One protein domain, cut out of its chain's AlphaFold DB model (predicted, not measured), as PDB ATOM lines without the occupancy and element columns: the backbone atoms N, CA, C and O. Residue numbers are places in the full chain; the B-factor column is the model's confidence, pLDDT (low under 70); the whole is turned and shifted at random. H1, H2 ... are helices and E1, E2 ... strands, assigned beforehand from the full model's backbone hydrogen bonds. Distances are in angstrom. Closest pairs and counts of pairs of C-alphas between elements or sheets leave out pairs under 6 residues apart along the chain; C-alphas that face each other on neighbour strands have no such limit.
ATOM      1  N   ALA A   5      83.783  70.916  76.680       75.12
ATOM      2  CA  ALA A   5      82.898  69.810  77.030       75.12
ATOM      3  C   ALA A   5      83.656  68.913  78.004       75.12
ATOM      4  O   ALA A   5      84.680  68.343  77.638       75.12
ATOM      5  N   GLU A   6      83.182  68.831  79.242       83.50
ATOM      6  CA  GLU A   6      83.853  68.088  80.304       83.50
ATOM      7  C   GLU A   6      82.864  67.184  81.034       83.50
ATOM      8  O   GLU A   6      81.688  67.517  81.219       83.50
ATOM      9  N   ILE A   7      83.353  66.025  81.464       86.12
ATOM     10  CA  ILE A   7      82.588  65.093  82.286       86.12
ATOM     11  C   ILE A   7      82.839  65.443  83.744       86.12
ATOM     12  O   ILE A   7      83.971  65.366  84.211       86.12
ATOM     13  N   ILE A   8      81.777  65.797  84.463       87.19
ATOM     14  CA  ILE A   8      81.828  66.151  85.880       87.19
ATOM     15  C   ILE A   8      81.069  65.104  86.685       87.19
ATOM     16  O   ILE A   8      79.916  64.786  86.387       87.19
ATOM     17  N   THR A   9      81.702  64.597  87.737       86.50
ATOM     18  CA  THR A   9      81.101  63.633  88.664       86.50
ATOM     19  C   THR A   9      81.106  64.197  90.074       86.50
ATOM     20  O   THR A   9      82.155  64.608  90.559       86.50
ATOM     21  N   TYR A  10      79.949  64.197  90.737       86.50
ATOM     22  CA  TYR A  10      79.838  64.556  92.152       86.50
ATOM     23  C   TYR A  10      80.223  63.369  93.041       86.50
ATOM     24  O   TYR A  10      79.670  62.281  92.886       86.50
ATOM     25  N   VAL A  11      81.138  63.581  93.976       83.56
ATOM     26  CA  VAL A  11      81.655  62.606  94.937       83.56
ATOM     27  C   VAL A  11      81.350  63.132  96.349       83.56
ATOM     28  O   VAL A  11      82.124  63.918  96.896       83.56
ATOM     29  N   PRO A  12      80.188  62.777  96.929       79.44
ATOM     30  CA  PRO A  12      79.823  63.213  98.279       79.44
ATOM     31  C   PRO A  12      80.768  62.633  99.340       79.44
ATOM     32  O   PRO A  12      81.210  61.491  99.214       79.44
ATOM     33  N   GLY A  13      81.018  63.399 100.404       68.75
ATOM     34  CA  GLY A  13      81.591  62.904 101.656       68.75
ATOM     35  C   GLY A  13      80.562  62.171 102.534       68.75
ATOM     36  O   GLY A  13      79.401  62.005 102.165       68.75
ATOM     37  N   GLN A  14      80.987  61.740 103.726       58.69
ATOM     38  CA  GLN A  14      80.236  60.839 104.623       58.69
ATOM     39  C   GLN A  14      78.841  61.346 105.047       58.69
ATOM     40  O   GLN A  14      77.941  60.545 105.299       58.69
ATOM     41  N   HIS A  15      78.636  62.664 105.094       69.94
ATOM     42  CA  HIS A  15      77.376  63.291 105.522       69.94
ATOM     43  C   HIS A  15      76.682  64.094 104.420       69.94
ATOM     44  O   HIS A  15      75.693  64.784 104.676       69.94
ATOM     45  N   ASP A  16      77.184  64.002 103.195       74.50
ATOM     46  CA  ASP A  16      76.687  64.795 102.087       74.50
ATOM     47  C   ASP A  16      75.447  64.166 101.424       74.50
ATOM     48  O   ASP A  16      75.271  62.941 101.406       74.50
ATOM     49  N   PRO A  17      74.554  64.992 100.850       80.31
ATOM     50  CA  PRO A  17      73.337  64.509 100.216       80.31
ATOM     51  C   PRO A  17      73.627  63.663  98.968       80.31
ATOM     52  O   PRO A  17      74.598  63.862  98.247       80.31
ATOM     53  N   SER A  18      72.714  62.747  98.631       79.25
ATOM     54  CA  SER A  18      72.828  61.881  97.440       79.25
ATOM     55  C   SER A  18      72.735  62.627  96.101       79.25
ATOM     56  O   SER A  18      72.979  62.046  95.038       79.25
ATOM     57  N   HIS A  19      72.351  63.901  96.136       89.00
ATOM     58  CA  HIS A  19      72.294  64.792  94.992       89.00
ATOM     59  C   HIS A  19      72.540  66.233  95.436       89.00
ATOM     60  O   HIS A  19      72.153  66.633  96.531       89.00
ATOM     61  N   VAL A  20      73.120  67.031  94.545       89.69
ATOM     62  CA  VAL A  20      73.368  68.458  94.768       89.69
ATOM     63  C   VAL A  20      72.971  69.248  93.527       89.69
ATOM     64  O   VAL A  20      73.102  68.767  92.399       89.69
ATOM     65  N   LYS A  21      72.446  70.458  93.728       90.69
ATOM     66  CA  LYS A  21      72.184  71.408  92.643       90.69
ATOM     67  C   LYS A  21      73.300  72.443  92.609       90.69
ATOM     68  O   LYS A  21      73.509  73.135  93.598       90.69
ATOM     69  N   TRP A  22      73.973  72.581  91.472       85.19
ATOM     70  CA  TRP A  22      75.046  73.553  91.280       85.19
ATOM     71  C   TRP A  22      74.977  74.171  89.880       85.19
ATOM     72  O   TRP A  22      74.843  73.454  88.893       85.19
ATOM     73  N   CYS A  23      74.984  75.507  89.802       83.38
ATOM     74  CA  CYS A  23      74.836  76.297  88.568       83.38
ATOM     75  C   CYS A  23      73.694  75.815  87.651       83.38
ATOM     76  O   CYS A  23      73.859  75.691  86.442       83.38
ATOM     77  N   GLY A  24      72.531  75.495  88.231       82.75
ATOM     78  CA  GLY A  24      71.358  75.011  87.487       82.75
ATOM     79  C   GLY A  24      71.391  73.524  87.113       82.75
ATOM     80  O   GLY A  24      70.399  73.000  86.610       82.75
ATOM     81  N   HIS A  25      72.478  72.810  87.412       86.50
ATOM     82  CA  HIS A  25      72.604  71.373  87.191       86.50
ATOM     83  C   HIS A  25      72.338  70.591  88.464       86.50
ATOM     84  O   HIS A  25      72.957  70.835  89.491       86.50
ATOM     85  N   THR A  26      71.475  69.582  88.382       89.69
ATOM     86  CA  THR A  26      71.433  68.525  89.397       89.69
ATOM     87  C   THR A  26      72.513  67.498  89.076       89.69
ATOM     88  O   THR A  26      72.518  66.946  87.968       89.69
ATOM     89  N   PHE A  27      73.403  67.252  90.032       87.62
ATOM     90  CA  PHE A  27      74.373  66.166  90.025       87.62
ATOM     91  C   PHE A  27      73.906  65.085  90.989       87.62
ATOM     92  O   PHE A  27      73.526  65.378  92.122       87.62
ATOM     93  N   GLN A  28      73.919  63.837  90.534       84.06
ATOM     94  CA  GLN A  28      73.702  62.681  91.394       84.06
ATOM     95  C   GLN A  28      75.054  62.143  91.854       84.06
ATOM     96  O   GLN A  28      76.025  62.158  91.095       84.06
ATOM     97  N   ALA A  29      75.105  61.663  93.092       80.88
ATOM     98  CA  ALA A  29      76.301  61.074  93.667       80.88
ATOM     99  C   ALA A  29      76.851  59.949  92.780       80.88
ATOM    100  O   ALA A  29      76.155  58.976  92.483       80.88
ATOM    101  N   ASN A  30      78.123  60.066  92.410       76.00
ATOM    102  CA  ASN A  30      78.889  59.129  91.595       76.00
ATOM    103  C   ASN A  30      78.316  58.890  90.184       76.00
ATOM    104  O   ASN A  30      78.608  57.863  89.571       76.00
ATOM    105  N   VAL A  31      77.501  59.814  89.662       79.81
ATOM    106  CA  VAL A  31      76.985  59.764  88.289       79.81
ATOM    107  C   VAL A  31      77.688  60.826  87.454       79.81
ATOM    108  O   VAL A  31      77.575  62.022  87.727       79.81
ATOM    109  N   ALA A  32      78.403  60.370  86.429       81.69
ATOM    110  CA  ALA A  32      79.063  61.231  85.460       81.69
ATOM    111  C   ALA A  32      78.028  62.032  84.661       81.69
ATOM    112  O   ALA A  32      77.071  61.473  84.119       81.69
ATOM    113  N   LYS A  33      78.234  63.346  84.573       84.50
ATOM    114  CA  LYS A  33      77.386  64.258  83.811       84.50
ATOM    115  C   LYS A  33      78.241  65.094  82.870       84.50
ATOM    116  O   LYS A  33      79.165  65.770  83.306       84.50
ATOM    117  N   GLU A  34      77.912  65.058  81.583       86.88
ATOM    118  CA  GLU A  34      78.549  65.923  80.593       86.88
ATOM    119  C   GLU A  34      78.018  67.354  80.746       86.88
ATOM    120  O   GLU A  34      76.806  67.588  80.707       86.88
ATOM    121  N   ILE A  35      78.931  68.309  80.920       87.94
ATOM    122  CA  ILE A  35      78.638  69.739  80.981       87.94
ATOM    123  C   ILE A  35      79.405  70.438  79.862       87.94
ATOM    124  O   ILE A  35      80.599  70.218  79.675       87.94
ATOM    125  N   LYS A  36      78.702  71.301  79.121       86.81
ATOM    126  CA  LYS A  36      79.271  72.106  78.035       86.81
ATOM    127  C   LYS A  36      79.288  73.568  78.452       86.81
ATOM    128  O   LYS A  36      78.229  74.144  78.720       86.81
ATOM    129  N   GLY A  37      80.487  74.131  78.544       83.44
ATOM    130  CA  GLY A  37      80.738  75.521  78.898       83.44
ATOM    131  C   GLY A  37      81.442  76.279  77.779       83.44
ATOM    132  O   GLY A  37      82.285  75.730  77.067       83.44
ATOM    133  N   ASP A  38      81.092  77.553  77.649       83.56
ATOM    134  CA  ASP A  38      81.744  78.497  76.745       83.56
ATOM    135  C   ASP A  38      81.891  79.848  77.473       83.56
ATOM    136  O   ASP A  38      80.874  80.468  77.803       83.56
ATOM    137  N   PRO A  39      83.123  80.311  77.760       80.88
ATOM    138  CA  PRO A  39      83.351  81.582  78.449       80.88
ATOM    139  C   PRO A  39      82.926  82.802  77.617       80.88
ATOM    140  O   PRO A  39      82.680  83.866  78.185       80.88
ATOM    141  N   ASP A  40      82.790  82.653  76.297       81.88
ATOM    142  CA  ASP A  40      82.357  83.706  75.375       81.88
ATOM    143  C   ASP A  40      80.872  83.551  74.972       81.88
ATOM    144  O   ASP A  40      80.313  84.425  74.307       81.88
ATOM    145  N   GLY A  41      80.218  82.463  75.398       79.56
ATOM    146  CA  GLY A  41      78.870  82.073  74.980       79.56
ATOM    147  C   GLY A  41      77.718  82.797  75.686       79.56
ATOM    148  O   GLY A  41      77.840  83.895  76.237       79.56
ATOM    149  N   THR A  42      76.546  82.168  75.671       85.12
ATOM    150  CA  THR A  42      75.356  82.649  76.390       85.12
ATOM    151  C   THR A  42      75.582  82.675  77.906       85.12
ATOM    152  O   THR A  42      76.478  82.014  78.431       85.12
ATOM    153  N   SER A  43      74.747  83.401  78.658       81.94
ATOM    154  CA  SER A  43      74.864  83.476  80.125       81.94
ATOM    155  C   SER A  43      74.901  82.096  80.800       81.94
ATOM    156  O   SER A  43      75.625  81.906  81.775       81.94
ATOM    157  N   SER A  44      74.170  81.115  80.260       81.62
ATOM    158  CA  SER A  44      74.185  79.729  80.741       81.62
ATOM    159  C   SER A  44      75.489  78.998  80.411       81.62
ATOM    160  O   SER A  44      75.997  78.253  81.245       81.62
ATOM    161  N   GLU A  45      76.067  79.218  79.231       83.06
ATOM    162  CA  GLU A  45      77.344  78.606  78.844       83.06
ATOM    163  C   GLU A  45      78.524  79.192  79.628       83.06
ATOM    164  O   GLU A  45      79.427  78.447  80.009       83.06
ATOM    165  N   LYS A  46      78.469  80.488  79.960       84.81
ATOM    166  CA  LYS A  46      79.442  81.148  80.843       84.81
ATOM    167  C   LYS A  46      79.397  80.583  82.262       84.81
ATOM    168  O   LYS A  46      80.439  80.269  82.833       84.81
ATOM    169  N   LEU A  47      78.193  80.387  82.809       85.38
ATOM    170  CA  LEU A  47      77.985  79.727  84.106       85.38
ATOM    171  C   LEU A  47      78.511  78.287  84.108       85.38
ATOM    172  O   LEU A  47      79.118  77.849  85.084       85.38
ATOM    173  N   ASN A  48      78.314  77.557  83.010       86.88
ATOM    174  CA  ASN A  48      78.842  76.205  82.863       86.88
ATOM    175  C   ASN A  48      80.377  76.193  82.783       86.88
ATOM    176  O   ASN A  48      80.995  75.321  83.386       86.88
ATOM    177  N   ALA A  49      80.996  77.153  82.086       85.56
ATOM    178  CA  ALA A  49      82.455  77.281  82.031       85.56
ATOM    179  C   ALA A  49      83.045  77.525  83.432       85.56
ATOM    180  O   ALA A  49      83.951  76.808  83.850       85.56
ATOM    181  N   GLN A  50      82.445  78.437  84.204       85.62
ATOM    182  CA  GLN A  50      82.827  78.685  85.600       85.62
ATOM    183  C   GLN A  50      82.616  77.462  86.501       85.62
ATOM    184  O   GLN A  50      83.425  77.205  87.394       85.62
ATOM    185  N   LEU A  51      81.543  76.693  86.281       87.50
ATOM    186  CA  LEU A  51      81.300  75.450  87.013       87.50
ATOM    187  C   LEU A  51      82.394  74.415  86.727       87.50
ATOM    188  O   LEU A  51      82.881  73.792  87.664       87.50
ATOM    189  N   ILE A  52      82.811  74.255  85.467       86.50
ATOM    190  CA  ILE A  52      83.892  73.332  85.089       86.50
ATOM    191  C   ILE A  52      85.198  73.722  85.796       86.50
ATOM    192  O   ILE A  52      85.852  72.864  86.386       86.50
ATOM    193  N   GLU A  53      85.566  75.005  85.786       85.50
ATOM    194  CA  GLU A  53      86.779  75.494  86.457       85.50
ATOM    195  C   GLU A  53      86.714  75.335  87.980       85.50
ATOM    196  O   GLU A  53      87.680  74.902  88.610       85.50
ATOM    197  N   SER A  54      85.558  75.628  88.576       82.94
ATOM    198  CA  SER A  54      85.344  75.479  90.018       82.94
ATOM    199  C   SER A  54      85.365  74.013  90.446       82.94
ATOM    200  O   SER A  54      85.914  73.688  91.495       82.94
ATOM    201  N   ALA A  55      84.802  73.113  89.634       84.12
ATOM    202  CA  ALA A  55      84.773  71.682  89.915       84.12
ATOM    203  C   ALA A  55      86.179  71.066  89.946       84.12
ATOM    204  O   ALA A  55      86.411  70.166  90.743       84.12
ATOM    205  N   ARG A  56      87.140  71.579  89.160       81.50
ATOM    206  CA  ARG A  56      88.542  71.110  89.202       81.50
ATOM    207  C   ARG A  56      89.224  71.346  90.550       81.50
ATOM    208  O   ARG A  56      90.134  70.607  90.898       81.50
ATOM    209  N   ASN A  57      88.791  72.369  91.282       76.38
ATOM    210  CA  ASN A  57      89.352  72.744  92.580       76.38
ATOM    211  C   ASN A  57      88.458  72.312  93.755       76.38
ATOM    212  O   ASN A  57      88.741  72.667  94.898       76.38
ATOM    213  N   ASN A  58      87.367  71.584  93.493       79.12
ATOM    214  CA  ASN A  58      86.415  71.173  94.518       79.12
ATOM    215  C   ASN A  58      86.642  69.695  94.887       79.12
ATOM    216  O   ASN A  58      86.483  68.838  94.020       79.12
ATOM    217  N   PRO A  59      86.943  69.366  96.158       76.75
ATOM    218  CA  PRO A  59      87.204  67.986  96.581       76.75
ATOM    219  C   PRO A  59      86.002  67.046  96.396       76.75
ATOM    220  O   PRO A  59      86.177  65.834  96.324       76.75
ATOM    221  N   HIS A  60      84.789  67.591  96.276       80.88
ATOM    222  CA  HIS A  60      83.571  66.821  96.048       80.88
ATOM    223  C   HIS A  60      83.245  66.614  94.568       80.88
ATOM    224  O   HIS A  60      82.174  66.099  94.252       80.88
ATOM    225  N   PHE A  61      84.096  67.041  93.634       84.44
ATOM    226  CA  PHE A  61      83.844  66.881  92.206       84.44
ATOM    227  C   PHE A  61      85.092  66.418  91.459       84.44
ATOM    228  O   PHE A  61      86.206  66.837  91.736       84.44
ATOM    229  N   VAL A  62      84.892  65.545  90.474       83.44
ATOM    230  CA  VAL A  62      85.960  65.031  89.606       83.44
ATOM    231  C   VAL A  62      85.645  65.405  88.163       83.44
ATOM    232  O   VAL A  62      84.510  65.216  87.721       83.44
ATOM    233  N   VAL A  63      86.642  65.923  87.437       83.38
ATOM    234  CA  VAL A  63      86.525  66.398  86.047       83.38
ATOM    235  C   VAL A  63      87.419  65.557  85.120       83.38
ATOM    236  O   VAL A  63      88.627  65.506  85.350       83.38
ATOM    237  N   GLY A  64      86.854  64.916  84.086       78.06
ATOM    238  CA  GLY A  64      87.597  64.223  83.013       78.06
ATOM    239  C   GLY A  64      87.034  62.858  82.563       78.06
ATOM    240  O   GLY A  64      86.286  62.195  83.288       78.06
TER     241      GLY A  64
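AT A GLANCE: This is residues 5 to 64 of the 163 residues of an uncharacterized protein of Bradyrhizobium betae (UniProt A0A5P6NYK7). H1 covers one face of a small antiparallel sheet, E4 - E1 - E5, making two layers, and the hairpin E2 and E3 packs at Tyr 10 of E1. The 60 printed residues, mixed in class, hold one named helix and five strands in the order E1 E2 E3 E4 H1 E5. The whole is compact, radius of gyration of the C-alphas 11.2 A, yet elongated, 37 by 19 by 16 A.

HOW THE PARTS SIT: E1, residues 5 to 10, is the inner strand between E4, residues 32 to 37, N 8 to O 33 2.9 A, and E5, residues 61 to 63, N 9 to O 62 2.9 A. E2, residues 19 to 22, and E3, residues 25 to 28, form a hairpin, N 22 to O 25 2.8 A; Phe 27 and Tyr 10 are the closest C-alphas of E3 and E1, 6.1 A. H1, residues 43 to 56, is over E4 and E1 at a height over the sheet of 7.0 A, only just slantwise to the strands, 57 degrees to E1 on the local plane; its closest C-alphas to E4 are Ala 49 and Gly 37, 4.0 A. Every O i to N i+4 pair of H1 is within hydrogen-bond range. E4, H1 and E5 form a split strand-helix-strand unit, E1 between its strands, with a right-handed crossover.

IN THESE COORDINATES: E1 begins at C-alpha 5 (82.898, 69.810, 77.030) and spans 16.3 A, E4 15.8 A and H1 20.6 A. E5 ends at C-alpha 63 (86.525, 66.398, 86.047).

THE WHOLE: The C-alphas of Gln 14 and Asp 40 are the two farthest apart, 37.2 A. The printed part has no cut and no long link; pLDDT is under 70 at residues 13 to 15.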